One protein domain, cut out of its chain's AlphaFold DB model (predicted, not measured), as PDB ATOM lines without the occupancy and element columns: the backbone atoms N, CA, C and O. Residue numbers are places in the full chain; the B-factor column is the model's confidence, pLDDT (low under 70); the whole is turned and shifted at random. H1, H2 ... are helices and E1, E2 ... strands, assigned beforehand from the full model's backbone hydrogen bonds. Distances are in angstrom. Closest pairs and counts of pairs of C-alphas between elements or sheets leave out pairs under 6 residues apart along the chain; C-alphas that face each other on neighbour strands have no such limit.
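AT A GLANCE: This is residues 274 to 483 of the 484 residues of an uncharacterized protein of Fibrobacter sp. UWT2 (UniProt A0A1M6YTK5). Two strongly twisted sheets stand partly face to face, the second curled like part of a barrel, with H2 bridging E4 and E7 along one side. H3 covers E2 on the branched sheet's opposite face from H2, and a narrow finger, residues 429 to 437, reaches away from the body. The printed part has 210 residues, with four named helices and eleven named strands that follow each other along the chain as E1 E2 E3 H1 E4 E5 H2 E6 E7 E8 E9 H3 E10 E11 H4; the class is mixed, helices and strands, with 107 residues in named elements. The second sheet runs E6 E7 E3 E10 E11, all antiparallel. The whole is compact, with a radius of gyration of the C-alphas of 16.5 A and spans of 49 by 46 by 39 A.

HOW THE PARTS SIT: In the branched sheet, E8, residues 387 to 398, has antiparallel neighbours E2, residues 285 to 294 (N 290 to O 390, 2.8 A), and E9, residues 407 to 412 (N 398 to O 407, 3.0 A), on one side and E4, residues 322 to 331 (N 324 to O 393, 2.9 A), on the other. E1, residues 274 to 282, forms a hairpin with E2 (N 278 to O 289, 3.1 A), and E5, residues 337 to 339, one with E4 (N 330 to O 338, 2.8 A). H2, residues 343 to 351, is over E4 at a height of 7.5 A, its closest C-alphas Glu 325 and Arg 347, 5.5 A. H3, residues 445 to 449, is over E2 at 8.2 A, on the opposite face. In the other sheet E3, residues 303 to 311, has neighbours E7, residues 368 to 376 (N 309 to O 371, 2.9 A), and E10, residues 461 to 464 (N 304 to O 463, 2.8 A). E6, residues 356 to 363 (N 358 to O 370, 2.8 A to E7), and E11, residues 471 to 473 (N 462 to O 473, 2.8 A to E10), are its edge strands. H1, residues 313 to 316, is over E7 at 8.3 A. H2 and H4, residues 477 to 482, only graze this sheet. Every O i to N i+4 pair is within hydrogen-bond range in H2; H3 has 0 of 1, with 2 of 2 O i to N i+3 pairs, H4 has 1 of 2, and H1 is too short for one.

IN THESE COORDINATES: E1 begins at C-alpha 274 (-10.524, 5.415, -43.999). E8 spans 33.0 A, E2 29.0 A, E4 26.5 A, E3 and E7 25.5 A, E1 25.2 A, H2 12.6 A. E4 bends by 57 degrees at residue 326, E6 by 85 at 360, E8 by 56 at 395. H4 ends at C-alpha 482 (5.437, 10.955, -62.018).

THE WHOLE: The C-alphas of Glu 334 and Val 365 are farthest apart, 50.6 A. The printed part has no cut; the links E9 to H3 and H3 to E10 are long. Confidence is under 70 at residues 431 to 435, 448, 450 to 451, 466 to 470 and 479 to 483.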
ATOM      1  N   GLU A 274      -9.947   4.097 -43.748       92.12
ATOM      2  CA  GLU A 274     -10.524   5.415 -43.999       92.12
ATOM      3  C   GLU A 274      -9.769   6.468 -43.205       92.12
ATOM      4  O   GLU A 274      -9.552   6.309 -42.004       92.12
ATOM      5  N   VAL A 275      -9.387   7.548 -43.883       94.50
ATOM      6  CA  VAL A 275      -8.832   8.738 -43.245       94.50
ATOM      7  C   VAL A 275      -9.776   9.897 -43.496       94.50
ATOM      8  O   VAL A 275     -10.058  10.240 -44.645       94.50
ATOM      9  N   ARG A 276     -10.265  10.497 -42.414       94.75
ATOM     10  CA  ARG A 276     -11.156  11.658 -42.428       94.75
ATOM     11  C   ARG A 276     -10.482  12.794 -41.687       94.75
ATOM     12  O   ARG A 276      -9.863  12.575 -40.647       94.75
ATOM     13  N   THR A 277     -10.579  13.998 -42.233       95.38
ATOM     14  CA  THR A 277      -9.932  15.174 -41.645       95.38
ATOM     15  C   THR A 277     -10.835  16.387 -41.719       95.38
ATOM     16  O   THR A 277     -11.366  16.691 -42.789       95.38
ATOM     17  N   VAL A 278     -10.920  17.122 -40.618       95.81
ATOM     18  CA  VAL A 278     -11.543  18.446 -40.558       95.81
ATOM     19  C   VAL A 278     -10.600  19.407 -39.853       95.81
ATOM     20  O   VAL A 278      -9.943  19.042 -38.878       95.81
ATOM     21  N   GLN A 279     -10.518  20.630 -40.364       96.75
ATOM     22  CA  GLN A 279      -9.770  21.700 -39.732       96.75
ATOM     23  C   GLN A 279     -10.688  22.488 -38.800       96.75
ATOM     24  O   GLN A 279     -11.842  22.747 -39.128       96.75
ATOM     25  N   TYR A 280     -10.157  22.941 -37.672       96.12
ATOM     26  CA  TYR A 280     -10.787  23.953 -36.830       96.12
ATOM     27  C   TYR A 280      -9.720  24.906 -36.280       96.12
ATOM     28  O   TYR A 280      -8.519  24.669 -36.415       96.12
ATOM     29  N   VAL A 281     -10.148  26.022 -35.691       95.69
ATOM     30  CA  VAL A 281      -9.241  27.005 -35.081       95.69
ATOM     31  C   VAL A 281      -9.573  27.138 -33.604       95.69
ATOM     32  O   VAL A 281     -10.708  27.444 -33.245       95.69
ATOM     33  N   PHE A 282      -8.571  26.960 -32.746       94.25
ATOM     34  CA  PHE A 282      -8.701  27.123 -31.299       94.25
ATOM     35  C   PHE A 282      -7.521  27.929 -30.758       94.25
ATOM     36  O   PHE A 282      -6.369  27.637 -31.061       94.25
ATOM     37  N   GLY A 283      -7.793  28.984 -29.983       92.31
ATOM     38  CA  GLY A 283      -6.734  29.802 -29.376       92.31
ATOM     39  C   GLY A 283      -5.754  30.425 -30.380       92.31
ATOM     40  O   GLY A 283      -4.566  30.509 -30.084       92.31
ATOM     41  N   ASP A 284      -6.238  30.832 -31.561       93.94
ATOM     42  CA  ASP A 284      -5.415  31.321 -32.685       93.94
ATOM     43  C   ASP A 284      -4.435  30.274 -33.245       93.94
ATOM     44  O   ASP A 284      -3.507  30.612 -33.964       93.94
ATOM     45  N   MET A 285      -4.621  28.988 -32.967       96.50
ATOM     46  CA  MET A 285      -3.878  27.900 -33.605       96.50
ATOM     47  C   MET A 285      -4.772  27.172 -34.601       96.50
ATOM     48  O   MET A 285      -5.973  27.027 -34.374       96.50
ATOM     49  N   ASP A 286      -4.177  26.718 -35.702       97.25
ATOM     50  CA  ASP A 286      -4.832  25.742 -36.567       97.25
ATOM     51  C   ASP A 286      -4.795  24.383 -35.876       97.25
ATOM     52  O   ASP A 286      -3.769  23.995 -35.307       97.25
ATOM     53  N   PHE A 287      -5.904  23.664 -35.959       97.25
ATOM     54  CA  PHE A 287      -6.005  22.278 -35.553       97.25
ATOM     55  C   PHE A 287      -6.580  21.439 -36.682       97.25
ATOM     56  O   PHE A 287      -7.391  21.916 -37.476       97.25
ATOM     57  N   VAL A 288      -6.188  20.172 -36.722       96.75
ATOM     58  CA  VAL A 288      -6.838  19.156 -37.543       96.75
ATOM     59  C   VAL A 288      -7.302  18.031 -36.645       96.75
ATOM     60  O   VAL A 288      -6.485  17.406 -35.974       96.75
ATOM     61  N   ARG A 289      -8.598  17.728 -36.694       96.12
ATOM     62  CA  ARG A 289      -9.089  16.443 -36.213       96.12
ATOM     63  C   ARG A 289      -8.870  15.411 -37.300       96.12
ATOM     64  O   ARG A 289      -9.437  15.513 -38.387       96.12
ATOM     65  N   LEU A 290      -8.044  14.426 -36.993       95.88
ATOM     66  CA  LEU A 290      -7.734  13.290 -37.840       95.88
ATOM     67  C   LEU A 290      -8.460  12.063 -37.293       95.88
ATOM     68  O   LEU A 290      -8.209  11.647 -36.169       95.88
ATOM     69  N   THR A 291      -9.317  11.451 -38.105       95.75
ATOM     70  CA  THR A 291      -9.896  10.138 -37.814       95.75
ATOM     71  C   THR A 291      -9.304   9.090 -38.745       95.75
ATOM     72  O   THR A 291      -9.308   9.273 -39.962       95.75
ATOM     73  N   VAL A 292      -8.827   7.986 -38.175       95.75
ATOM     74  CA  VAL A 292      -8.341   6.806 -38.901       95.75
ATOM     75  C   VAL A 292      -9.207   5.618 -38.508       95.75
ATOM     76  O   VAL A 292      -9.270   5.279 -37.329       95.75
ATOM     77  N   ALA A 293      -9.874   4.983 -39.469       95.31
ATOM     78  CA  ALA A 293     -10.689   3.794 -39.234       95.31
ATOM     79  C   ALA A 293     -10.096   2.569 -39.932       95.31
ATOM     80  O   ALA A 293      -9.690   2.639 -41.096       95.31
ATOM     81  N   ASN A 294     -10.061   1.447 -39.214       95.38
ATOM     82  CA  ASN A 294      -9.677   0.156 -39.761       95.38
ATOM     83  C   ASN A 294     -10.924  -0.623 -40.194       95.38
ATOM     84  O   ASN A 294     -11.622  -1.191 -39.357       95.38
ATOM     85  N   ASN A 295     -11.165  -0.705 -41.501       93.12
ATOM     86  CA  ASN A 295     -12.264  -1.482 -42.075       93.12
ATOM     87  C   ASN A 295     -11.810  -2.863 -42.588       93.12
ATOM     88  O   ASN A 295     -12.540  -3.513 -43.341       93.12
ATOM     89  N   GLU A 296     -10.610  -3.310 -42.214       92.00
ATOM     90  CA  GLU A 296     -10.127  -4.668 -42.461       92.00
ATOM     91  C   GLU A 296     -10.737  -5.682 -41.488       92.00
ATOM     92  O   GLU A 296     -11.206  -5.349 -40.398       92.00
ATOM     93  N   GLU A 297     -10.672  -6.961 -41.864       91.50
ATOM     94  CA  GLU A 297     -11.019  -8.080 -40.975       91.50
ATOM     95  C   GLU A 297      -9.893  -8.445 -39.990       91.50
ATOM     96  O   GLU A 297     -10.076  -9.306 -39.131       91.50
ATOM     97  N   HIS A 298      -8.727  -7.807 -40.107       91.00
ATOM     98  CA  HIS A 298      -7.552  -8.065 -39.280       91.00
ATOM     99  C   HIS A 298      -7.031  -6.790 -38.611       91.00
ATOM    100  O   HIS A 298      -7.344  -5.670 -39.019       91.00
ATOM    101  N   ASP A 299      -6.227  -6.978 -37.565       93.62
ATOM    102  CA  ASP A 299      -5.605  -5.882 -36.829       93.62
ATOM    103  C   ASP A 299      -4.614  -5.109 -37.716       93.62
ATOM    104  O   ASP A 299      -3.821  -5.696 -38.462       93.62
ATOM    105  N   LEU A 300      -4.615  -3.783 -37.584       92.31
ATOM    106  CA  LEU A 300      -3.565  -2.921 -38.117       92.31
ATOM    107  C   LEU A 300      -2.763  -2.322 -36.963       92.31
ATOM    108  O   LEU A 300      -3.329  -1.915 -35.957       92.31
ATOM    109  N   ASP A 301      -1.451  -2.237 -37.118       91.44
ATOM    110  CA  ASP A 301      -0.532  -1.695 -36.120       91.44
ATOM    111  C   ASP A 301       0.518  -0.796 -36.781       91.44
ATOM    112  O   ASP A 301       0.628  -0.741 -38.014       91.44
ATOM    113  N   SER A 302       1.267  -0.065 -35.948       87.75
ATOM    114  CA  SER A 302       2.454   0.702 -36.351       87.75
ATOM    115  C   SER A 302       2.208   1.640 -37.540       87.75
ATOM    116  O   SER A 302       3.059   1.815 -38.423       87.75
ATOM    117  N   LEU A 303       1.010   2.229 -37.589       94.38
ATOM    118  CA  LEU A 303       0.610   3.137 -38.654       94.38
ATOM    119  C   LEU A 303       1.322   4.483 -38.498       94.38
ATOM    120  O   LEU A 303       1.439   5.040 -37.410       94.38
ATOM    121  N   THR A 304       1.786   5.024 -39.617       95.06
ATOM    122  CA  THR A 304       2.286   6.391 -39.742       95.06
ATOM    123  C   THR A 304       1.436   7.136 -40.757       95.06
ATOM    124  O   THR A 304       1.190   6.643 -41.861       95.06
ATOM    125  N   ILE A 305       0.991   8.327 -40.369       96.00
ATOM    126  CA  ILE A 305       0.145   9.205 -41.173       96.00
ATOM    127  C   ILE A 305       0.981  10.388 -41.636       96.00
ATOM    128  O   ILE A 305       1.599  11.065 -40.824       96.00
ATOM    129  N   ARG A 306       1.007  10.666 -42.933       95.81
ATOM    130  CA  ARG A 306       1.794  11.752 -43.510       95.81
ATOM    131  C   ARG A 306       0.901  12.787 -44.161       95.81
ATOM    132  O   ARG A 306       0.104  12.474 -45.045       95.81
ATOM    133  N   PHE A 307       1.118  14.032 -43.760       96.56
ATOM    134  CA  PHE A 307       0.527  15.208 -44.383       96.56
ATOM    135  C   PHE A 307       1.573  15.922 -45.228       96.56
ATOM    136  O   PHE A 307       2.744  15.979 -44.854       96.56
ATOM    137  N   TYR A 308       1.131  16.504 -46.336       96.56
ATOM    138  CA  TYR A 308       1.953  17.287 -47.247       96.56
ATOM    139  C   TYR A 308       1.452  18.728 -47.308       96.56
ATOM    140  O   TYR A 308       0.252  18.983 -47.422       96.56
ATOM    141  N   PHE A 309       2.383  19.676 -47.270       97.31
ATOM    142  CA  PHE A 309       2.088  21.105 -47.303       97.31
ATOM    143  C   PHE A 309       3.177  21.881 -48.040       97.31
ATOM    144  O   PHE A 309       4.273  21.372 -48.250       97.31
ATOM    145  N   THR A 310       2.882  23.111 -48.440       96.75
ATOM    146  CA  THR A 310       3.807  23.968 -49.182       96.75
ATOM    147  C   THR A 310       4.199  25.150 -48.314       96.75
ATOM    148  O   THR A 310       3.347  25.834 -47.757       96.75
ATOM    149  N   ALA A 311       5.493  25.424 -48.191       97.81
ATOM    150  CA  ALA A 311       5.973  26.500 -47.329       97.81
ATOM    151  C   ALA A 311       7.297  27.073 -47.824       97.81
ATOM    152  O   ALA A 311       8.040  26.438 -48.580       97.81
ATOM    153  N   LYS A 312       7.623  28.283 -47.376       97.50
ATOM    154  CA  LYS A 312       9.003  28.765 -47.430       97.50
ATOM    155  C   LYS A 312       9.829  28.109 -46.317       97.50
ATOM    156  O   LYS A 312       9.266  27.746 -45.281       97.50
ATOM    157  N   PRO A 313      11.162  28.002 -46.467       96.81
ATOM    158  CA  PRO A 313      12.014  27.445 -45.418       96.81
ATOM    159  C   PRO A 313      11.812  28.097 -44.047       96.81
ATOM    160  O   PRO A 313      11.736  27.397 -43.044       96.81
ATOM    161  N   GLU A 314      11.653  29.418 -43.988       96.75
ATOM    162  CA  GLU A 314      11.417  30.157 -42.743       96.75
ATOM    163  C   GLU A 314      10.050  29.899 -42.085       96.75
ATOM    164  O   GLU A 314       9.878  30.217 -40.911       96.75
ATOM    165  N   GLU A 315       9.086  29.330 -42.812       97.62
ATOM    166  CA  GLU A 315       7.752  29.007 -42.297       97.62
ATOM    167  C   GLU A 315       7.678  27.570 -41.764       97.62
ATOM    168  O   GLU A 315       6.887  27.299 -40.864       97.62
ATOM    169  N   ALA A 316       8.499  26.653 -42.287       97.00
ATOM    170  CA  ALA A 316       8.473  25.234 -41.926       97.00
ATOM    171  C   ALA A 316       9.623  24.804 -41.001       97.00
ATOM    172  O   ALA A 316       9.434  23.973 -40.116       97.00
ATOM    173  N   GLU A 317      10.822  25.348 -41.192       95.31
ATOM    174  CA  GLU A 317      12.042  24.824 -40.571       95.31
ATOM    175  C   GLU A 317      12.363  25.508 -39.248       95.31
ATOM    176  O   GLU A 317      11.754  26.508 -38.876       95.31
ATOM    177  N   LYS A 318      13.361  24.985 -38.524       94.44
ATOM    178  CA  LYS A 318      13.871  25.600 -37.286       94.44
ATOM    179  C   LYS A 318      12.760  25.857 -36.258       94.44
ATOM    180  O   LYS A 318      12.662  26.940 -35.686       94.44
ATOM    181  N   CYS A 319      11.926  24.842 -36.038       94.94
ATOM    182  CA  CYS A 319      10.772  24.882 -35.140       94.94
ATOM    183  C   CYS A 319       9.668  25.888 -35.536       94.94
ATOM    184  O   CYS A 319       8.835  26.229 -34.696       94.94
ATOM    185  N   ALA A 320       9.633  26.384 -36.781       97.19
ATOM    186  CA  ALA A 320       8.623  27.351 -37.223       97.19
ATOM    187  C   ALA A 320       7.222  26.740 -37.388       97.19
ATOM    188  O   ALA A 320       6.231  27.438 -37.147       97.19
ATOM    189  N   THR A 321       7.154  25.457 -37.752       96.56
ATOM    190  CA  THR A 321       5.927  24.657 -37.815       96.56
ATOM    191  C   THR A 321       6.197  23.284 -37.210       96.56
ATOM    192  O   THR A 321       7.101  22.573 -37.636       96.56
ATOM    193  N   LEU A 322       5.420  22.938 -36.194       95.38
ATOM    194  CA  LEU A 322       5.456  21.697 -35.433       95.38
ATOM    195  C   LEU A 322       4.024  21.205 -35.246       95.38
ATOM    196  O   LEU A 322       3.081  21.998 -35.305       95.38
ATOM    197  N   VAL A 323       3.883  19.919 -34.954       94.56
ATOM    198  CA  VAL A 323       2.603  19.304 -34.601       94.56
ATOM    199  C   VAL A 323       2.667  18.857 -33.145       94.56
ATOM    200  O   VAL A 323       3.646  18.236 -32.734       94.56
ATOM    201  N   ASP A 324       1.658  19.217 -32.358       92.38
ATOM    202  CA  ASP A 324       1.428  18.692 -31.009       92.38
ATOM    203  C   ASP A 324       0.111  17.921 -31.006       92.38
ATOM    204  O   ASP A 324      -0.826  18.258 -31.730       92.38
ATOM    205  N   GLU A 325       0.045  16.909 -30.159       93.88
ATOM    206  CA  GLU A 325      -1.196  16.219 -29.844       93.88
ATOM    207  C   GLU A 325      -1.914  16.978 -28.713       93.88
ATOM    208  O   GLU A 325      -1.270  17.525 -27.803       93.88
ATOM    209  N   ASP A 326      -3.240  17.084 -28.823       92.25
ATOM    210  CA  ASP A 326      -4.089  17.719 -27.807       92.25
ATOM    211  C   ASP A 326      -5.110  16.763 -27.189       92.25
ATOM    212  O   ASP A 326      -5.292  16.777 -25.971       92.25
ATOM    213  N   LEU A 327      -5.768  15.946 -28.014       93.31
ATOM    214  CA  LEU A 327      -6.704  14.927 -27.553       93.31
ATOM    215  C   LEU A 327      -6.643  13.691 -28.449       93.31
ATOM    216  O   LEU A 327      -6.769  13.806 -29.667       93.31
ATOM    217  N   CYS A 328      -6.566  12.508 -27.839       95.81
ATOM    218  CA  CYS A 328      -6.607  11.228 -28.537       95.81
ATOM    219  C   CYS A 328      -7.698  10.312 -27.967       95.81
ATOM    220  O   CYS A 328      -7.731  10.005 -26.772       95.81
ATOM    221  N   GLN A 329      -8.582   9.836 -28.844       95.56
ATOM    222  CA  GLN A 329      -9.655   8.898 -28.525       95.56
ATOM    223  C   GLN A 329      -9.608   7.673 -29.439       95.56
ATOM    224  O   GLN A 329      -9.497   7.788 -30.657       95.56
ATOM    225  N   MET A 330      -9.763   6.496 -28.849       95.94
ATOM    226  CA  MET A 330     -10.017   5.235 -29.535       95.94
ATOM    227  C   MET A 330     -11.496   4.888 -29.432       95.94
ATOM    228  O   MET A 330     -12.128   5.141 -28.411       95.94
ATOM    229  N   PHE A 331     -12.032   4.271 -30.474       95.06
ATOM    230  CA  PHE A 331     -13.382   3.736 -30.512       95.06
ATOM    231  C   PHE A 331     -13.314   2.278 -30.950       95.06
ATOM    232  O   PHE A 331     -12.660   1.961 -31.949       95.06
ATOM    233  N   ASP A 332     -13.978   1.398 -30.212       94.50
ATOM    234  CA  ASP A 332     -14.096  -0.013 -30.577       94.50
ATOM    235  C   ASP A 332     -15.089  -0.240 -31.733       94.50
ATOM    236  O   ASP A 332     -15.619   0.702 -32.328       94.50
ATOM    237  N   ALA A 333     -15.312  -1.509 -32.085       93.44
ATOM    238  CA  ALA A 333     -16.214  -1.896 -33.169       93.44
ATOM    239  C   ALA A 333     -17.685  -1.543 -32.879       93.44
ATOM    240  O   ALA A 333     -18.492  -1.438 -33.804       93.44
ATOM    241  N   GLU A 334     -18.033  -1.369 -31.605       93.50
ATOM    242  CA  GLU A 334     -19.344  -0.954 -31.117       93.50
ATOM    243  C   GLU A 334     -19.486   0.578 -31.047       93.50
ATOM    244  O   GLU A 334     -20.588   1.084 -30.821       93.50
ATOM    245  N   GLY A 335     -18.398   1.321 -31.278       90.56
ATOM    246  CA  GLY A 335     -18.358   2.780 -31.245       90.56
ATOM    247  C   GLY A 335     -18.200   3.370 -29.843       90.56
ATOM    248  O   GLY A 335     -18.385   4.576 -29.673       90.56
ATOM    249  N   MET A 336     -17.856   2.562 -28.838       92.62
ATOM    250  CA  MET A 336     -17.576   3.048 -27.489       92.62
ATOM    251  C   MET A 336     -16.218   3.742 -27.456       92.62
ATOM    252  O   MET A 336     -15.207   3.162 -27.844       92.62
ATOM    253  N   SER A 337     -16.193   4.983 -26.970       93.88
ATOM    254  CA  SER A 337     -14.975   5.789 -26.892       93.88
ATOM    255  C   SER A 337     -14.189   5.543 -25.604       93.88
ATOM    256  O   SER A 337     -14.765   5.565 -24.512       93.88
ATOM    257  N   SER A 338     -12.867   5.464 -25.705       95.38
ATOM    258  CA  SER A 338     -11.927   5.556 -24.588       95.38
ATOM    259  C   SER A 338     -10.734   6.442 -24.959       95.38
ATOM    260  O   SER A 338     -10.402   6.545 -26.139       95.38
ATOM    261  N   PRO A 339     -10.038   7.063 -23.994       95.69
ATOM    262  CA  PRO A 339      -8.756   7.710 -24.272       95.69
ATOM    263  C   PRO A 339      -7.752   6.727 -24.895       95.69
ATOM    264  O   PRO A 339      -7.801   5.528 -24.609       95.69
ATOM    265  N   CYS A 340      -6.840   7.221 -25.731       95.62
ATOM    266  CA  CYS A 340      -5.756   6.398 -26.271       95.62
ATOM    267  C   CYS A 340      -4.794   5.965 -25.154       95.62
ATOM    268  O   CYS A 340      -4.210   6.800 -24.467       95.62
ATOM    269  N   GLU A 341      -4.567   4.659 -24.994       94.31
ATOM    270  CA  GLU A 341      -3.680   4.135 -23.941       94.31
ATOM    271  C   GLU A 341      -2.218   4.592 -24.102       94.31
ATOM    272  O   GLU A 341      -1.483   4.707 -23.120       94.31
ATOM    273  N   ASN A 342      -1.801   4.885 -25.337       93.25
ATOM    274  CA  ASN A 342      -0.448   5.295 -25.701       93.25
ATOM    275  C   ASN A 342      -0.335   6.782 -26.096       93.25
ATOM    276  O   ASN A 342       0.631   7.162 -26.753       93.25
ATOM    277  N   GLU A 343      -1.270   7.640 -25.671       93.12
ATOM    278  CA  GLU A 343      -1.281   9.088 -25.974       93.12
ATOM    279  C   GLU A 343       0.088   9.756 -25.744       93.12
ATOM    280  O   GLU A 343       0.623  10.446 -26.612       93.12
ATOM    281  N   ARG A 344       0.727   9.465 -24.603       92.25
ATOM    282  CA  ARG A 344       2.050  10.008 -24.271       92.25
ATOM    283  C   ARG A 344       3.137   9.594 -25.266       92.25
ATOM    284  O   ARG A 344       3.990  10.410 -25.597       92.25
ATOM    285  N   GLU A 345       3.114   8.342 -25.720       94.44
ATOM    286  CA  GLU A 345       4.064   7.838 -26.718       94.44
ATOM    287  C   GLU A 345       3.877   8.575 -28.045       94.44
ATOM    288  O   GLU A 345       4.846   9.085 -28.605       94.44
ATOM    289  N   ILE A 346       2.630   8.676 -28.516       93.44
ATOM    290  CA  ILE A 346       2.278   9.383 -29.751       93.44
ATOM    291  C   ILE A 346       2.783  10.825 -29.686       93.44
ATOM    292  O   ILE A 346       3.464  11.295 -30.599       93.44
ATOM    293  N   ARG A 347       2.518  11.517 -28.577       90.25
ATOM    294  CA  ARG A 347       2.956  12.896 -28.382       90.25
ATOM    295  C   ARG A 347       4.478  13.041 -28.375       90.25
ATOM    296  O   ARG A 347       5.011  13.948 -29.017       90.25
ATOM    297  N   ASP A 348       5.192  12.143 -27.699       89.31
ATOM    298  CA  ASP A 348       6.657  12.133 -27.699       89.31
ATOM    299  C   ASP A 348       7.214  11.868 -29.109       89.31
ATOM    300  O   ASP A 348       8.179  12.515 -29.520       89.31
ATOM    301  N   LEU A 349       6.587  10.989 -29.896       90.38
ATOM    302  CA  LEU A 349       6.953  10.750 -31.296       90.38
ATOM    303  C   LEU A 349       6.703  11.983 -32.178       90.38
ATOM    304  O   LEU A 349       7.558  12.324 -32.997       90.38
ATOM    305  N   MET A 350       5.585  12.693 -31.990       87.81
ATOM    306  CA  MET A 350       5.275  13.915 -32.746       87.81
ATOM    307  C   MET A 350       6.269  15.046 -32.486       87.81
ATOM    308  O   MET A 350       6.660  15.735 -33.427       87.81
ATOM    309  N   ARG A 351       6.765  15.198 -31.251       81.12
ATOM    310  CA  ARG A 351       7.814  16.188 -30.920       81.12
ATOM    311  C   ARG A 351       9.106  15.990 -31.719       81.12
ATOM    312  O   ARG A 351       9.839  16.946 -31.958       81.12
ATOM    313  N   HIS A 352       9.371  14.760 -32.156       82.62
ATOM    314  CA  HIS A 352      10.514  14.420 -33.005       82.62
ATOM    315  C   HIS A 352      10.177  14.440 -34.505       82.62
ATOM    316  O   HIS A 352      11.067  14.254 -35.337       82.62
ATOM    317  N   SER A 353       8.916  14.678 -34.869       86.19
ATOM    318  CA  SER A 353       8.460  14.732 -36.256       86.19
ATOM    319  C   SER A 353       8.563  16.142 -36.826       86.19
ATOM    320  O   SER A 353       7.580  16.861 -37.020       86.19
ATOM    321  N   LEU A 354       9.803  16.566 -37.070       92.25
ATOM    322  CA  LEU A 354      10.071  17.836 -37.734       92.25
ATOM    323  C   LEU A 354       9.652  17.771 -39.212       92.25
ATOM    324  O   LEU A 354       9.836  16.726 -39.845       92.25
ATOM    325  N   PRO A 355       9.162  18.878 -39.802       95.06
ATOM    326  CA  PRO A 355       8.887  18.923 -41.228       95.06
ATOM    327  C   PRO A 355      10.112  18.567 -42.072       95.06
ATOM    328  O   PRO A 355      11.191  19.145 -41.919       95.06
ATOM    329  N   VAL A 356       9.927  17.649 -43.013       94.38
ATOM    330  CA  VAL A 356      10.949  17.207 -43.956       94.38
ATOM    331  C   VAL A 356      10.685  17.830 -45.318       94.38
ATOM    332  O   VAL A 356       9.588  17.737 -45.867       94.38
ATOM    333  N   ARG A 357      11.711  18.473 -45.873       94.06
ATOM    334  CA  ARG A 357      11.654  19.136 -47.178       94.06
ATOM    335  C   ARG A 357      11.698  18.114 -48.317       94.06
ATOM    336  O   ARG A 357      12.601  17.282 -48.365       94.06
ATOM    337  N   VAL A 358      10.808  18.247 -49.300       89.19
ATOM    338  CA  VAL A 358      10.842  17.490 -50.561       89.19
ATOM    339  C   VAL A 358      11.553  18.332 -51.617       89.19
ATOM    340  O   VAL A 358      10.951  19.151 -52.309       89.19
ATOM    341  N   ALA A 359      12.872  18.167 -51.722       83.06
ATOM    342  CA  ALA A 359      13.722  19.038 -52.539       83.06
ATOM    343  C   ALA A 359      13.339  19.072 -54.031       83.06
ATOM    344  O   ALA A 359      13.571  20.079 -54.697       83.06
ATOM    345  N   GLN A 360      12.751  17.992 -54.554       80.75
ATOM    346  CA  GLN A 360      12.330  17.871 -55.951       80.75
ATOM    347  C   GLN A 360      11.104  18.742 -56.285       80.75
ATOM    348  O   GLN A 360      10.865  19.029 -57.455       80.75
ATOM    349  N   LEU A 361      10.352  19.179 -55.271       84.81
ATOM    350  CA  LEU A 361       9.121  19.957 -55.387       84.81
ATOM    351  C   LEU A 361       9.351  21.423 -54.998       84.81
ATOM    352  O   LEU A 361       8.740  21.938 -54.063       84.81
ATOM    353  N   TYR A 362      10.273  22.087 -55.697       90.38
ATOM    354  CA  TYR A 362      10.546  23.512 -55.507       90.38
ATOM    355  C   TYR A 362       9.783  24.374 -56.517       90.38
ATOM    356  O   TYR A 362       9.998  24.263 -57.726       90.38
ATOM    357  N   ASP A 363       8.962  25.297 -56.022       88.88
ATOM    358  CA  ASP A 363       8.353  26.341 -56.840       88.88
ATOM    359  C   ASP A 363       9.281  27.563 -56.897       88.88
ATOM    360  O   ASP A 363       9.443  28.330 -55.942       88.88
ATOM    361  N   SER A 364       9.889  27.774 -58.065       90.75
ATOM    362  CA  SER A 364      10.809  28.890 -58.287       90.75
ATOM    363  C   SER A 364      10.141  30.272 -58.306       90.75
ATOM    364  O   SER A 364      10.844  31.268 -58.105       90.75
ATOM    365  N   VAL A 365       8.829  30.351 -58.540       92.19
ATOM    366  CA  VAL A 365       8.048  31.593 -58.562       92.19
ATOM    367  C   VAL A 365       7.625  31.953 -57.144       92.19
ATOM    368  O   VAL A 365       7.942  33.047 -56.676       92.19
ATOM    369  N   ALA A 366       6.979  31.021 -56.440       91.00
ATOM    370  CA  ALA A 366       6.521  31.224 -55.064       91.00
ATOM    371  C   ALA A 366       7.665  31.188 -54.034       91.00
ATOM    372  O   ALA A 366       7.512  31.682 -52.915       91.00
ATOM    373  N   LYS A 367       8.833  30.656 -54.425       94.19
ATOM    374  CA  LYS A 367       9.996  30.413 -53.556       94.19
ATOM    375  C   LYS A 367       9.673  29.459 -52.404       94.19
ATOM    376  O   LYS A 367      10.227  29.599 -51.317       94.19
ATOM    377  N   THR A 368       8.808  28.486 -52.658       95.88
ATOM    378  CA  THR A 368       8.347  27.496 -51.682       95.88
ATOM    379  C   THR A 368       8.833  26.096 -52.045       95.88
ATOM    380  O   THR A 368       9.143  25.807 -53.201       95.88
ATOM    381  N   TYR A 369       8.905  25.222 -51.046       94.19
ATOM    382  CA  TYR A 369       9.063  23.781 -51.229       94.19
ATOM    383  C   TYR A 369       7.801  23.070 -50.754       94.19
ATOM    384  O   TYR A 369       7.106  23.574 -49.867       94.19
ATOM    385  N   ALA A 370       7.553  21.872 -51.278       95.12
ATOM    386  CA  ALA A 370       6.721  20.918 -50.562       95.12
ATOM    387  C   ALA A 370       7.481  20.372 -49.342       95.12
ATOM    388  O   ALA A 370       8.682  20.093 -49.394       95.12
ATOM    389  N   TYR A 371       6.757  20.201 -48.249       96.88
ATOM    390  CA  TYR A 371       7.189  19.597 -47.002       96.88
ATOM    391  C   TYR A 371       6.209  18.495 -46.618       96.88
ATOM    392  O   TYR A 371       5.058  18.486 -47.059       96.88
ATOM    393  N   TYR A 372       6.658  17.587 -45.761       95.88
ATOM    394  CA  TYR A 372       5.778  16.664 -45.065       95.88
ATOM    395  C   TYR A 372       6.159  16.535 -43.596       95.88
ATOM    396  O   TYR A 372       7.303  16.785 -43.230       95.88
ATOM    397  N   PHE A 373       5.221  16.110 -42.760       94.19
ATOM    398  CA  PHE A 373       5.511  15.624 -41.411       94.19
ATOM    399  C   PHE A 373       4.816  14.279 -41.200       94.19
ATOM    400  O   PHE A 373       3.757  14.016 -41.778       94.19
ATOM    401  N   ASP A 374       5.440  13.432 -40.385       94.00
ATOM    402  CA  ASP A 374       5.000  12.063 -40.119       94.00
ATOM    403  C   ASP A 374       4.387  11.961 -38.726       94.00
ATOM    404  O   ASP A 374       5.061  12.120 -37.713       94.00
ATOM    405  N   ILE A 375       3.112  11.637 -38.648       94.44
ATOM    406  CA  ILE A 375       2.413  11.366 -37.403       94.44
ATOM    407  C   ILE A 375       2.467   9.862 -37.151       94.44
ATOM    408  O   ILE A 375       1.673   9.095 -37.695       94.44
ATOM    409  N   SER A 376       3.456   9.431 -36.368       94.12
ATOM    410  CA  SER A 376       3.545   8.038 -35.927       94.12
ATOM    411  C   SER A 376       2.498   7.775 -34.852       94.12
ATOM    412  O   SER A 376       2.479   8.465 -33.833       94.12
ATOM    413  N   LEU A 377       1.663   6.757 -35.057       94.56
ATOM    414  CA  LEU A 377       0.666   6.324 -34.075       94.56
ATOM    415  C   LEU A 377       1.265   5.372 -33.024       94.56
ATOM    416  O   LEU A 377       0.545   4.798 -32.216       94.56
ATOM    417  N   GLY A 378       2.592   5.208 -33.011       91.50
ATOM    418  CA  GLY A 378       3.304   4.414 -32.010       91.50
ATOM    419  C   GLY A 378       2.799   2.973 -31.940       91.50
ATOM    420  O   GLY A 378       2.528   2.343 -32.963       91.50
ATOM    421  N   SER A 379       2.652   2.468 -30.718       93.38
ATOM    422  CA  SER A 379       2.162   1.118 -30.424       93.38
ATOM    423  C   SER A 379       0.645   0.908 -30.598       93.38
ATOM    424  O   SER A 379       0.131  -0.156 -30.239       93.38
ATOM    425  N   THR A 380      -0.097   1.876 -31.156       94.12
ATOM    426  CA  THR A 380      -1.550   1.746 -31.344       94.12
ATOM    427  C   THR A 380      -1.881   0.553 -32.241       94.12
ATOM    428  O   THR A 380      -1.365   0.418 -33.352       94.12
ATOM    429  N   THR A 381      -2.801  -0.290 -31.768       94.44
ATOM    430  CA  THR A 381      -3.383  -1.392 -32.539       94.44
ATOM    431  C   THR A 381      -4.839  -1.080 -32.862       94.44
ATOM    432  O   THR A 381      -5.678  -0.967 -31.969       94.44
ATOM    433  N   PHE A 382      -5.154  -0.996 -34.146       94.69
ATOM    434  CA  PHE A 382      -6.502  -0.841 -34.664       94.69
ATOM    435  C   PHE A 382      -7.127  -2.215 -34.870       94.69
ATOM    436  O   PHE A 382      -6.799  -2.921 -35.824       94.69
ATOM    437  N   LYS A 383      -8.067  -2.587 -34.003       96.12
ATOM    438  CA  LYS A 383      -8.894  -3.785 -34.189       96.12
ATOM    439  C   LYS A 383      -9.817  -3.638 -35.409       96.12
ATOM    440  O   LYS A 383     -10.087  -2.505 -35.824       96.12
ATOM    441  N   PRO A 384     -10.324  -4.744 -35.980       95.94
ATOM    442  CA  PRO A 384     -11.338  -4.695 -37.025       95.94
ATOM    443  C   PRO A 384     -12.500  -3.787 -36.624       95.94
ATOM    444  O   PRO A 384     -13.033  -3.924 -35.523       95.94
ATOM    445  N   LYS A 385     -12.888  -2.869 -37.513       93.94
ATOM    446  CA  LYS A 385     -13.960  -1.870 -37.329       93.94
ATOM    447  C   LYS A 385     -13.737  -0.853 -36.204       93.94
ATOM    448  O   LYS A 385     -14.653  -0.103 -35.882       93.94
ATOM    449  N   SER A 386     -12.544  -0.805 -35.619       95.88
ATOM    450  CA  SER A 386     -12.168   0.253 -34.678       95.88
ATOM    451  C   SER A 386     -11.750   1.528 -35.415       95.88
ATOM    452  O   SER A 386     -11.319   1.488 -36.575       95.88
ATOM    453  N   LYS A 387     -11.827   2.667 -34.727       95.50
ATOM    454  CA  LYS A 387     -11.290   3.942 -35.218       95.50
ATOM    455  C   LYS A 387     -10.539   4.692 -34.124       95.50
ATOM    456  O   LYS A 387     -10.834   4.540 -32.945       95.50
ATOM    457  N   MET A 388      -9.600   5.532 -34.528       95.75
ATOM    458  CA  MET A 388      -8.928   6.508 -33.673       95.75
ATOM    459  C   MET A 388      -9.289   7.906 -34.157       95.75
ATOM    460  O   MET A 388      -9.270   8.141 -35.363       95.75
ATOM    461  N   SER A 389      -9.571   8.825 -33.241       95.19
ATOM    462  CA  SER A 389      -9.659  10.261 -33.498       95.19
ATOM    463  C   SER A 389      -8.572  10.977 -32.711       95.19
ATOM    464  O   SER A 389      -8.433  10.745 -31.512       95.19
ATOM    465  N   ILE A 390      -7.816  11.847 -33.371       95.62
ATOM    466  CA  ILE A 390      -6.747  12.628 -32.756       95.62
ATOM    467  C   ILE A 390      -6.813  14.090 -33.196       95.62
ATOM    468  O   ILE A 390      -6.925  14.383 -34.387       95.62
ATOM    469  N   ASP A 391      -6.730  14.995 -32.229       95.50
ATOM    470  CA  ASP A 391      -6.681  16.435 -32.443       95.50
ATOM    471  C   ASP A 391      -5.215  16.883 -32.517       95.50
ATOM    472  O   ASP A 391      -4.448  16.771 -31.556       95.50
ATOM    473  N   LEU A 392      -4.820  17.363 -33.697       96.38
ATOM    474  CA  LEU A 392      -3.463  17.779 -34.038       96.38
ATOM    475  C   LEU A 392      -3.378  19.302 -34.055       96.38
ATOM    476  O   LEU A 392      -3.945  19.938 -34.942       96.38
ATOM    477  N   GLY A 393      -2.656  19.891 -33.106       96.12
ATOM    478  CA  GLY A 393      -2.426  21.331 -33.025       96.12
ATOM    479  C   GLY A 393      -1.150  21.758 -33.743       96.12
ATOM    480  O   GLY A 393      -0.067  21.233 -33.478       96.12
ATOM    481  N   PHE A 394      -1.244  22.769 -34.607       96.44
ATOM    482  CA  PHE A 394      -0.096  23.310 -35.333       96.44
ATOM    483  C   PHE A 394       0.536  24.474 -34.572       96.44
ATOM    484  O   PHE A 394      -0.008  25.581 -34.490       96.44
ATOM    485  N   SER A 395       1.723  24.224 -34.019       95.88
ATOM    486  CA  SER A 395       2.441  25.160 -33.155       95.88
ATOM    487  C   SER A 395       3.788  25.563 -33.745       95.88
ATOM    488  O   SER A 395       4.366  24.862 -34.566       95.88
ATOM    489  N   LYS A 396       4.352  26.673 -33.276       96.19
ATOM    490  CA  LYS A 396       5.803  26.911 -33.342       96.19
ATOM    491  C   LYS A 396       6.489  26.431 -32.066       96.19
ATOM    492  O   LYS A 396       5.820  26.124 -31.074       96.19
ATOM    493  N   GLY A 397       7.814  26.386 -32.078       95.00
ATOM    494  CA  GLY A 397       8.606  25.907 -30.954       95.00
ATOM    495  C   GLY A 397       9.946  26.603 -30.779       95.00
ATOM    496  O   GLY A 397      10.282  27.564 -31.472       95.00
ATOM    497  N   ILE A 398      10.713  26.073 -29.835       94.88
ATOM    498  CA  ILE A 398      12.092  26.465 -29.547       94.88
ATOM    499  C   ILE A 398      12.990  25.231 -29.519       94.88
ATOM    500  O   ILE A 398      12.537  24.123 -29.249       94.88
ATOM    501  N   SER A 399      14.276  25.439 -29.771       92.19
ATOM    502  CA  SER A 399      15.302  24.404 -29.691       92.19
ATOM    503  C   SER A 399      16.471  24.895 -28.843       92.19
ATOM    504  O   SER A 399      16.821  26.076 -28.882       92.19
ATOM    505  N   ASN A 400      17.091  23.970 -28.111       92.94
ATOM    506  CA  ASN A 400      18.322  24.197 -27.347       92.94
ATOM    507  C   ASN A 400      19.525  23.420 -27.916       92.94
ATOM    508  O   ASN A 400      20.604  23.445 -27.326       92.94
ATOM    509  N   ASP A 401      19.356  22.730 -29.045       87.94
ATOM    510  CA  ASP A 401      20.314  21.769 -29.602       87.94
ATOM    511  C   ASP A 401      20.587  22.006 -31.094       87.94
ATOM    512  O   ASP A 401      20.867  21.080 -31.849       87.94
ATOM    513  N   ASN A 402      20.537  23.271 -31.522       88.25
ATOM    514  CA  ASN A 402      20.720  23.668 -32.921       88.25
ATOM    515  C   ASN A 402      19.669  23.050 -33.866       88.25
ATOM    516  O   ASN A 402      19.978  22.683 -34.999       88.25
ATOM    517  N   TYR A 403      18.416  23.003 -33.406       86.38
ATOM    518  CA  TYR A 403      17.244  22.527 -34.144       86.38
ATOM    519  C   TYR A 403      17.290  21.036 -34.499       86.38
ATOM    520  O   TYR A 403      16.682  20.629 -35.487       86.38
ATOM    521  N   ILE A 404      17.998  20.228 -33.702       82.81
ATOM    522  CA  ILE A 404      17.929  18.764 -33.801       82.81
ATOM    523  C   ILE A 404      16.592  18.286 -33.224       82.81
ATOM    524  O   ILE A 404      15.931  17.440 -33.821       82.81
ATOM    525  N   THR A 405      16.162  18.870 -32.105       84.19
ATOM    526  CA  THR A 405      14.838  18.674 -31.510       84.19
ATOM    527  C   THR A 405      14.148  20.015 -31.271       84.19
ATOM    528  O   THR A 405      14.796  21.062 -31.163       84.19
ATOM    529  N   CYS A 406      12.816  19.991 -31.209       89.81
ATOM    530  CA  CYS A 406      11.998  21.172 -30.961       89.81
ATOM    531  C   CYS A 406      10.958  20.891 -29.876       89.81
ATOM    532  O   CYS A 406      10.196  19.936 -29.982       89.81
ATOM    533  N   GLU A 407      10.875  21.769 -28.877       91.12
ATOM    534  CA  GLU A 407       9.765  21.772 -27.920       91.12
ATOM    535  C   GLU A 407       8.696  22.759 -28.395       91.12
ATOM    536  O   GLU A 407       9.004  23.898 -28.774       91.12
ATOM    537  N   THR A 408       7.434  22.333 -28.381       92.25
ATOM    538  CA  THR A 408       6.302  23.157 -28.813       92.25
ATOM    539  C   THR A 408       6.021  24.261 -27.789       92.25
ATOM    540  O   THR A 408       6.102  24.065 -26.579       92.25
ATOM    541  N   MET A 409       5.687  25.461 -28.264       93.81
ATOM    542  CA  MET A 409       5.289  26.580 -27.398       93.81
ATOM    543  C   MET A 409       3.774  26.654 -27.175       93.81
ATOM    544  O   MET A 409       3.324  27.551 -26.465       93.81
ATOM    545  N   ARG A 410       2.998  25.761 -27.813       92.06
ATOM    546  CA  ARG A 410       1.530  25.829 -27.915       92.06
ATOM    547  C   ARG A 410       1.054  27.236 -28.296       92.06
ATOM    548  O   ARG A 410       0.245  27.862 -27.619       92.06
ATOM    549  N   ALA A 411       1.636  27.745 -29.374       95.44
ATOM    550  CA  ALA A 411       1.323  29.034 -29.975       95.44
ATOM    551  C   ALA A 411       1.324  28.870 -31.491       95.44
ATOM    552  O   ALA A 411       2.125  28.076 -31.982       95.44
ATOM    553  N   SER A 412       0.510  29.651 -32.213       97.06
ATOM    554  CA  SER A 412       0.367  29.548 -33.675       97.06
ATOM    555  C   SER A 412       1.688  29.242 -34.373       97.06
ATOM    556  O   SER A 412       2.667  29.989 -34.218       97.06
ATOM    557  N   ALA A 413       1.684  28.173 -35.172       96.94
ATOM    558  CA  ALA A 413       2.709  27.936 -36.175       96.94
ATOM    559  C   ALA A 413       2.872  29.166 -37.080       96.94
ATOM    560  O   ALA A 413       1.969  30.000 -37.220       96.94
ATOM    561  N   THR A 414       4.056  29.289 -37.675       96.62
ATOM    562  CA  THR A 414       4.343  30.365 -38.632       96.62
ATOM    563  C   THR A 414       3.559  30.146 -39.922       96.62
ATOM    564  O   THR A 414       3.032  31.100 -40.494       96.62
ATOM    565  N   LYS A 415       3.430  28.884 -40.352       96.38
ATOM    566  CA  LYS A 415       2.540  28.487 -41.439       96.38
ATOM    567  C   LYS A 415       1.096  28.415 -40.940       96.38
ATOM    568  O   LYS A 415       0.830  27.820 -39.900       96.38
ATOM    569  N   ARG A 416       0.173  28.984 -41.718       96.19
ATOM    570  CA  ARG A 416      -1.276  28.801 -41.560       96.19
ATOM    571  C   ARG A 416      -1.807  27.858 -42.620       96.19
ATOM    572  O   ARG A 416      -1.401  27.966 -43.780       96.19
ATOM    573  N   PHE A 417      -2.702  26.967 -42.230       96.00
ATOM    574  CA  PHE A 417      -3.303  25.978 -43.115       96.00
ATOM    575  C   PHE A 417      -4.736  26.385 -43.453       96.00
ATOM    576  O   PHE A 417      -5.431  26.975 -42.631       96.00
ATOM    577  N   SER A 418      -5.169  26.116 -44.679       95.38
ATOM    578  CA  SER A 418      -6.573  26.163 -45.091       95.38
ATOM    579  C   SER A 418      -6.703  25.445 -46.429       95.38
ATOM    580  O   SER A 418      -5.704  25.207 -47.102       95.38
ATOM    581  N   LYS A 419      -7.914  25.126 -46.887       94.50
ATOM    582  CA  LYS A 419      -8.070  24.581 -48.246       94.50
ATOM    583  C   LYS A 419      -7.622  25.557 -49.347       94.50
ATOM    584  O   LYS A 419      -7.263  25.142 -50.443       94.50
ATOM    585  N   GLU A 420      -7.596  26.856 -49.066       93.56
ATOM    586  CA  GLU A 420      -7.131  27.901 -49.985       93.56
ATOM    587  C   GLU A 420      -5.609  28.095 -49.981       93.56
ATOM    588  O   GLU A 420      -5.091  28.820 -50.830       93.56
ATOM    589  N   SER A 421      -4.875  27.475 -49.052       91.75
ATOM    590  CA  SER A 421      -3.425  27.666 -48.937       91.75
ATOM    591  C   SER A 421      -2.625  27.000 -50.063       91.75
ATOM    592  O   SER A 421      -1.446  27.309 -50.233       91.75
ATOM    593  N   GLY A 422      -3.241  26.082 -50.816       89.88
ATOM    594  CA  GLY A 422      -2.548  25.254 -51.806       89.88
ATOM    595  C   GLY A 422      -1.674  24.158 -51.182       89.88
ATOM    596  O   GLY A 422      -0.785  23.625 -51.846       89.88
ATOM    597  N   ASP A 423      -1.885  23.828 -49.904       95.31
ATOM    598  CA  ASP A 423      -1.220  22.698 -49.256       95.31
ATOM    599  C   ASP A 423      -1.852  21.387 -49.723       95.31
ATOM    600  O   ASP A 423      -3.064  21.224 -49.623       95.31
ATOM    601  N   TRP A 424      -1.048  20.431 -50.190       94.25
ATOM    602  CA  TRP A 424      -1.539  19.196 -50.814       94.25
ATOM    603  C   TRP A 424      -2.603  18.460 -49.991       94.25
ATOM    604  O   TRP A 424      -3.635  18.085 -50.537       94.25
ATOM    605  N   SER A 425      -2.398  18.282 -48.686       95.56
ATOM    606  CA  SER A 425      -3.365  17.562 -47.844       95.56
ATOM    607  C   SER A 425      -4.589  18.394 -47.428       95.56
ATOM    608  O   SER A 425      -5.501  17.842 -46.820       95.56
ATOM    609  N   TRP A 426      -4.636  19.695 -47.746       96.62
ATOM    610  CA  TRP A 426      -5.766  20.589 -47.443       96.62
ATOM    611  C   TRP A 426      -6.517  21.052 -48.683       96.62
ATOM    612  O   TRP A 426      -7.717  21.308 -48.608       96.62
ATOM    613  N   MET A 427      -5.826  21.228 -49.804       94.06
ATOM    614  CA  MET A 427      -6.384  21.886 -50.975       94.06
ATOM    615  C   MET A 427      -7.421  21.015 -51.692       94.06
ATOM    616  O   MET A 427      -7.414  19.791 -51.545       94.06
ATOM    617  N   PRO A 428      -8.316  21.622 -52.488       92.44
ATOM    618  CA  PRO A 428      -9.175  20.873 -53.385       92.44
ATOM    619  C   PRO A 428      -8.364  20.118 -54.438       92.44
ATOM    620  O   PRO A 428      -7.379  20.633 -54.968       92.44
ATOM    621  N   HIS A 429      -8.845  18.936 -54.807       88.56
ATOM    622  CA  HIS A 429      -8.306  18.139 -55.901       88.56
ATOM    623  C   HIS A 429      -9.428  17.653 -56.802       88.56
ATOM    624  O   HIS A 429     -10.510  17.301 -56.333       88.56
ATOM    625  N   ALA A 430      -9.146  17.594 -58.096       80.25
ATOM    626  CA  ALA A 430     -10.004  16.956 -59.079       80.25
ATOM    627  C   ALA A 430      -9.168  15.920 -59.831       80.25
ATOM    628  O   ALA A 430      -8.130  16.262 -60.398       80.25
ATOM    629  N   LEU A 431      -9.605  14.664 -59.811       63.38
ATOM    630  CA  LEU A 431      -9.038  13.605 -60.636       63.38
ATOM    631  C   LEU A 431      -9.717  13.593 -62.014       63.38
ATOM    632  O   LEU A 431     -10.860  14.031 -62.173       63.38
ATOM    633  N   GLU A 432      -9.004  13.096 -63.029       54.94
ATOM    634  CA  GLU A 432      -9.495  13.039 -64.417       54.94
ATOM    635  C   GLU A 432     -10.748  12.159 -64.587       54.94
ATOM    636  O   GLU A 432     -11.511  12.344 -65.534       54.94
ATOM    637  N   ASP A 433     -10.990  11.231 -63.659       45.66
ATOM    638  CA  ASP A 433     -12.159  10.346 -63.621       45.66
ATOM    639  C   ASP A 433     -13.421  11.005 -63.029       45.66
ATOM    640  O   ASP A 433     -14.474  10.369 -62.943       45.66
ATOM    641  N   GLY A 434     -13.341  12.290 -62.668       51.00
ATOM    642  CA  GLY A 434     -14.447  13.070 -62.120       51.00
ATOM    643  C   GLY A 434     -14.572  12.990 -60.601       51.00
ATOM    644  O   GLY A 434     -15.490  13.594 -60.043       51.00
ATOM    645  N   ALA A 435     -13.674  12.285 -59.910       54.50
ATOM    646  CA  ALA A 435     -13.675  12.291 -58.461       54.50
ATOM    647  C   ALA A 435     -13.079  13.597 -57.910       54.50
ATOM    648  O   ALA A 435     -11.988  14.021 -58.302       54.50
ATOM    649  N   VAL A 436     -13.812  14.259 -57.009       79.62
ATOM    650  CA  VAL A 436     -13.453  15.587 -56.489       79.62
ATOM    651  C   VAL A 436     -13.357  15.548 -54.972       79.62
ATOM    652  O   VAL A 436     -14.325  15.226 -54.286       79.62
ATOM    653  N   TYR A 437     -12.203  15.939 -54.442       89.00
ATOM    654  CA  TYR A 437     -12.068  16.320 -53.043       89.00
ATOM    655  C   TYR A 437     -12.179  17.837 -52.955       89.00
ATOM    656  O   TYR A 437     -11.385  18.561 -53.551       89.00
ATOM    657  N   ALA A 438     -13.164  18.339 -52.215       90.81
ATOM    658  CA  ALA A 438     -13.438  19.775 -52.120       90.81
ATOM    659  C   ALA A 438     -12.407  20.558 -51.280       90.81
ATOM    660  O   ALA A 438     -12.530  21.778 -51.138       90.81
ATOM    661  N   GLY A 439     -11.406  19.867 -50.732       92.62
ATOM    662  CA  GLY A 439     -10.469  20.396 -49.752       92.62
ATOM    663  C   GLY A 439     -10.947  20.159 -48.323       92.62
ATOM    664  O   GLY A 439     -12.117  19.856 -48.077       92.62
ATOM    665  N   MET A 440     -10.028  20.300 -47.373       95.00
ATOM    666  CA  MET A 440     -10.305  20.095 -45.958       95.00
ATOM    667  C   MET A 440     -11.271  21.181 -45.463       95.00
ATOM    668  O   MET A 440     -10.962  22.372 -45.588       95.00
ATOM    669  N   PRO A 441     -12.453  20.809 -44.944       94.31
ATOM    670  CA  PRO A 441     -13.407  21.789 -44.452       94.31
ATOM    671  C   PRO A 441     -12.874  22.461 -43.184       94.31
ATOM    672  O   PRO A 441     -12.141  21.846 -42.405       94.31
ATOM    673  N   LEU A 442     -13.248  23.729 -43.003       95.00
ATOM    674  CA  LEU A 442     -13.007  24.489 -41.782       95.00
ATOM    675  C   LEU A 442     -14.319  24.556 -41.007       95.00
ATOM    676  O   LEU A 442     -15.259  25.201 -41.468       95.00
ATOM    677  N   GLU A 443     -14.354  23.925 -39.844       94.62
ATOM    678  CA  GLU A 443     -15.554  23.785 -39.022       94.62
ATOM    679  C   GLU A 443     -15.275  24.160 -37.561       94.62
ATOM    680  O   GLU A 443     -14.175  24.593 -37.198       94.62
ATOM    681  N   THR A 444     -16.292  24.034 -36.706       90.38
ATOM    682  CA  THR A 444     -16.110  24.184 -35.257       90.38
ATOM    683  C   THR A 444     -15.476  22.933 -34.654       90.38
ATOM    684  O   THR A 444     -15.507  21.853 -35.244       90.38
ATOM    685  N   GLN A 445     -14.913  23.064 -33.451       85.31
ATOM    686  CA  GLN A 445     -14.315  21.932 -32.739       85.31
ATOM    687  C   GLN A 445     -15.335  20.800 -32.509       85.31
ATOM    688  O   GLN A 445     -14.988  19.627 -32.607       85.31
ATOM    689  N   GLU A 446     -16.602  21.145 -32.264       84.44
ATOM    690  CA  GLU A 446     -17.691  20.192 -32.026       84.44
ATOM    691  C   GLU A 446     -18.126  19.445 -33.297       84.44
ATOM    692  O   GLU A 446     -18.607  18.318 -33.210       84.44
ATOM    693  N   TYR A 447     -17.932  20.027 -34.488       82.38
ATOM    694  CA  TYR A 447     -18.246  19.346 -35.752       82.38
ATOM    695  C   TYR A 447     -17.409  18.078 -35.934       82.38
ATOM    696  O   TYR A 447     -17.840  17.110 -36.555       82.38
ATOM    697  N   GLY A 448     -16.215  18.048 -35.347       65.06
ATOM    698  CA  GLY A 448     -15.357  16.879 -35.364       65.06
ATOM    699  C   GLY A 448     -15.982  15.623 -34.732       65.06
ATOM    700  O   GLY A 448     -15.463  14.531 -34.945       65.06
ATOM    701  N   ASP A 449     -17.052  15.756 -33.942       73.19
ATOM    702  CA  ASP A 449     -17.776  14.629 -33.339       73.19
ATOM    703  C   ASP A 449     -18.880  14.078 -34.264       73.19
ATOM    704  O   ASP A 449     -19.471  13.038 -33.972       73.19
ATOM    705  N   ALA A 450     -19.131  14.725 -35.411       69.31
ATOM    706  CA  ALA A 450     -20.159  14.341 -36.385       69.31
ATOM    707  C   ALA A 450     -19.856  13.026 -37.138       69.31
ATOM    708  O   ALA A 450     -20.667  12.545 -37.931       69.31
ATOM    709  N   GLY A 451     -18.701  12.402 -36.881       69.88
ATOM    710  CA  GLY A 451     -18.372  11.058 -37.353       69.88
ATOM    711  C   GLY A 451     -18.273  10.959 -38.878       69.88
ATOM    712  O   GLY A 451     -17.300  11.415 -39.473       69.88
ATOM    713  N   GLU A 452     -19.252  10.305 -39.504       72.62
ATOM    714  CA  GLU A 452     -19.255   9.997 -40.944       72.62
ATOM    715  C   GLU A 452     -19.509  11.224 -41.838       72.62
ATOM    716  O   GLU A 452     -19.232  11.173 -43.035       72.62
ATOM    717  N   GLU A 453     -19.967  12.342 -41.266       80.50
ATOM    718  CA  GLU A 453     -20.177  13.609 -41.986       80.50
ATOM    719  C   GLU A 453     -18.860  14.328 -42.340       80.50
ATOM    720  O   GLU A 453     -18.843  15.257 -43.153       80.50
ATOM    721  N   ILE A 454     -17.734  13.907 -41.753       85.81
ATOM    722  CA  ILE A 454     -16.408  14.433 -42.091       85.81
ATOM    723  C   ILE A 454     -15.943  13.780 -43.397       85.81
ATOM    724  O   ILE A 454     -15.881  12.550 -43.459       85.81
ATOM    725  N   PRO A 455     -15.561  14.549 -44.432       88.00
ATOM    726  CA  PRO A 455     -15.186  13.979 -45.722       88.00
ATOM    727  C   PRO A 455     -13.940  13.090 -45.628       88.00
ATOM    728  O   PRO A 455     -12.997  13.385 -44.883       88.00
ATOM    729  N   LEU A 456     -13.910  12.028 -46.442       91.62
ATOM    730  CA  LEU A 456     -12.686  11.270 -46.688       91.62
ATOM    731  C   LEU A 456     -11.622  12.195 -47.288       91.62
ATOM    732  O   LEU A 456     -11.890  12.939 -48.233       91.62
ATOM    733  N   ASN A 457     -10.403  12.127 -46.755       92.88
ATOM    734  CA  ASN A 457      -9.252  12.853 -47.274       92.88
ATOM    735  C   ASN A 457      -8.216  11.876 -47.847       92.88
ATOM    736  O   ASN A 457      -7.322  11.424 -47.128       92.88
ATOM    737  N   PRO A 458      -8.298  11.558 -49.147       90.44
ATOM    738  CA  PRO A 458      -7.384  10.627 -49.800       90.44
ATOM    739  C   PRO A 458      -5.993  11.222 -50.051       90.44
ATOM    740  O   PRO A 458      -5.103  10.505 -50.497       90.44
ATOM    741  N   TYR A 459      -5.782  12.508 -49.761       92.19
ATOM    742  CA  TYR A 459      -4.509  13.219 -49.932       92.19
ATOM    743  C   TYR A 459      -3.686  13.273 -48.637       92.19
ATOM    744  O   TYR A 459      -2.735  14.051 -48.510       92.19
ATOM    745  N   VAL A 460      -4.047  12.418 -47.678       92.75
ATOM    746  CA  VAL A 460      -3.246  12.040 -46.513       92.75
ATOM    747  C   VAL A 460      -2.722  10.625 -46.740       92.75
ATOM    748  O   VAL A 460      -3.469   9.725 -47.120       92.75
ATOM    749  N   PHE A 461      -1.425  10.426 -46.532       91.69
ATOM    750  CA  PHE A 461      -0.737   9.190 -46.895       91.69
ATOM    751  C   PHE A 461      -0.531   8.296 -45.666       91.69
ATOM    752  O   PHE A 461      -0.002   8.751 -44.656       91.69
ATOM    753  N   VAL A 462      -0.924   7.023 -45.745       92.94
ATOM    754  CA  VAL A 462      -0.831   6.052 -44.642       92.94
ATOM    755  C   VAL A 462       0.138   4.939 -45.001       92.94
ATOM    756  O   VAL A 462       0.018   4.305 -46.055       92.94
ATOM    757  N   PHE A 463       1.086   4.669 -44.105       91.56
ATOM    758  CA  PHE A 463       2.091   3.632 -44.305       91.56
ATOM    759  C   PHE A 463       2.594   3.032 -42.985       91.56
ATOM    760  O   PHE A 463       2.437   3.621 -41.921       91.56
ATOM    761  N   ARG A 464       3.234   1.860 -43.049       87.25
ATOM    762  CA  ARG A 464       3.989   1.241 -41.951       87.25
ATOM    763  C   ARG A 464       5.476   1.436 -42.195       87.25
ATOM    764  O   ARG A 464       6.046   0.817 -43.090       87.25
ATOM    765  N   LYS A 465       6.113   2.284 -41.389       71.06
ATOM    766  CA  LYS A 465       7.530   2.646 -41.563       71.06
ATOM    767  C   LYS A 465       8.481   1.444 -41.485       71.06
ATOM    768  O   LYS A 465       9.527   1.458 -42.126       71.06
ATOM    769  N   GLU A 466       8.119   0.414 -40.724       67.94
ATOM    770  CA  GLU A 466       8.953  -0.782 -40.534       67.94
ATOM    771  C   GLU A 466       8.925  -1.754 -41.722       67.94
ATOM    772  O   GLU A 466       9.788  -2.625 -41.835       67.94
ATOM    773  N   LEU A 467       7.965  -1.608 -42.640       57.53
ATOM    774  CA  LEU A 467       7.852  -2.476 -43.807       57.53
ATOM    775  C   LEU A 467       8.523  -1.833 -45.025       57.53
ATOM    776  O   LEU A 467       8.219  -0.702 -45.398       57.53
ATOM    777  N   LYS A 468       9.387  -2.601 -45.705       45.97
ATOM    778  CA  LYS A 468      10.074  -2.183 -46.944       45.97
ATOM    779  C   LYS A 468       9.118  -1.771 -48.078       45.97
ATOM    780  O   LYS A 468       9.520  -1.025 -48.959       45.97
ATOM    781  N   GLU A 469       7.872  -2.243 -48.046       54.38
ATOM    782  CA  GLU A 469       6.793  -1.909 -48.991       54.38
ATOM    783  C   GLU A 469       5.575  -1.332 -48.246       54.38
ATOM    784  O   GLU A 469       4.431  -1.580 -48.606       54.38
ATOM    785  N   GLY A 470       5.814  -0.598 -47.157       63.31
ATOM    786  CA  GLY A 470       4.807  -0.267 -46.150       63.31
ATOM    787  C   GLY A 470       3.677   0.673 -46.561       63.31
ATOM    788  O   GLY A 470       2.939   1.090 -45.679       63.31
ATOM    789  N   PHE A 471       3.515   1.031 -47.835       81.12
ATOM    790  CA  PHE A 471       2.362   1.821 -48.269       81.12
ATOM    791  C   PHE A 471       1.058   1.062 -48.010       81.12
ATOM    792  O   PHE A 471       0.949  -0.115 -48.345       81.12
ATOM    793  N   LEU A 472       0.057   1.746 -47.461       80.00
ATOM    794  CA  LEU A 472      -1.261   1.160 -47.230       80.00
ATOM    795  C   LEU A 472      -2.365   1.913 -47.965       80.00
ATOM    796  O   LEU A 472      -3.249   1.266 -48.535       80.00
ATOM    797  N   TRP A 473      -2.339   3.248 -47.942       86.75
ATOM    798  CA  TRP A 473      -3.479   4.046 -48.393       86.75
ATOM    799  C   TRP A 473      -3.126   5.506 -48.720       86.75
ATOM    800  O   TRP A 473      -2.289   6.107 -48.046       86.75
ATOM    801  N   GLY A 474      -3.809   6.090 -49.709       84.62
ATOM    802  CA  GLY A 474      -3.773   7.528 -50.022       84.62
ATOM    803  C   GLY A 474      -2.915   7.908 -51.233       84.62
ATOM    804  O   GLY A 474      -2.327   7.050 -51.892       84.62
ATOM    805  N   TYR A 475      -2.859   9.209 -51.527       84.44
ATOM    806  CA  TYR A 475      -2.095   9.818 -52.621       84.44
ATOM    807  C   TYR A 475      -1.020  10.778 -52.109       84.44
ATOM    808  O   TYR A 475      -1.237  11.532 -51.158       84.44
ATOM    809  N   SER A 476       0.118  10.810 -52.801       84.44
ATOM    810  CA  SER A 476       1.226  11.728 -52.534       84.44
ATOM    811  C   SER A 476       1.404  12.740 -53.675       84.44
ATOM    812  O   SER A 476       1.209  12.386 -54.839       84.44
ATOM    813  N   PRO A 477       1.862  13.980 -53.398       79.69
ATOM    814  CA  PRO A 477       2.216  14.929 -54.457       79.69
ATOM    815  C   PRO A 477       3.333  14.395 -55.360       79.69
ATOM    816  O   PRO A 477       3.431  14.790 -56.518       79.69
ATOM    817  N   ILE A 478       4.164  13.476 -54.862       74.25
ATOM    818  CA  ILE A 478       5.226  12.847 -55.649       74.25
ATOM    819  C   ILE A 478       4.623  11.998 -56.778       74.25
ATOM    820  O   ILE A 478       5.125  12.056 -57.898       74.25
ATOM    821  N   ASP A 479       3.505  11.308 -56.525       64.38
ATOM    822  CA  ASP A 479       2.812  10.491 -57.531       64.38
ATOM    823  C   ASP A 479       2.335  11.349 -58.718       64.38
ATOM    824  O   ASP A 479       2.428  10.930 -59.871       64.38
ATOM    825  N   SER A 480       1.902  12.590 -58.449       51.94
ATOM    826  CA  SER A 480       1.388  13.517 -59.471       51.94
ATOM    827  C   SER A 480       2.457  14.047 -60.437       51.94
ATOM    828  O   SER A 480       2.166  14.306 -61.601       51.94
ATOM    829  N   ILE A 481       3.715  14.161 -59.992       46.72
ATOM    830  CA  ILE A 481       4.849  14.544 -60.858       46.72
ATOM    831  C   ILE A 481       5.196  13.405 -61.815       46.72
ATOM    832  O   ILE A 481       5.638  13.626 -62.942       46.72
ATOM    833  N   ILE A 482       5.022  12.176 -61.337       37.94
ATOM    834  CA  ILE A 482       5.437  10.955 -62.018       37.94
ATOM    835  C   ILE A 482       4.427  10.560 -63.115       37.94
ATOM    836  O   ILE A 482       4.752   9.736 -63.971       37.94
ATOM    837  N   GLY A 483       3.245  11.192 -63.157       31.19
ATOM    838  CA  GLY A 483       2.217  10.923 -64.166       31.19
ATOM    839  C   GLY A 483       1.673   9.498 -64.064       31.19
ATOM    840  O   GLY A 483       1.672   8.772 -65.060       31.19
TER     841      GLY A 483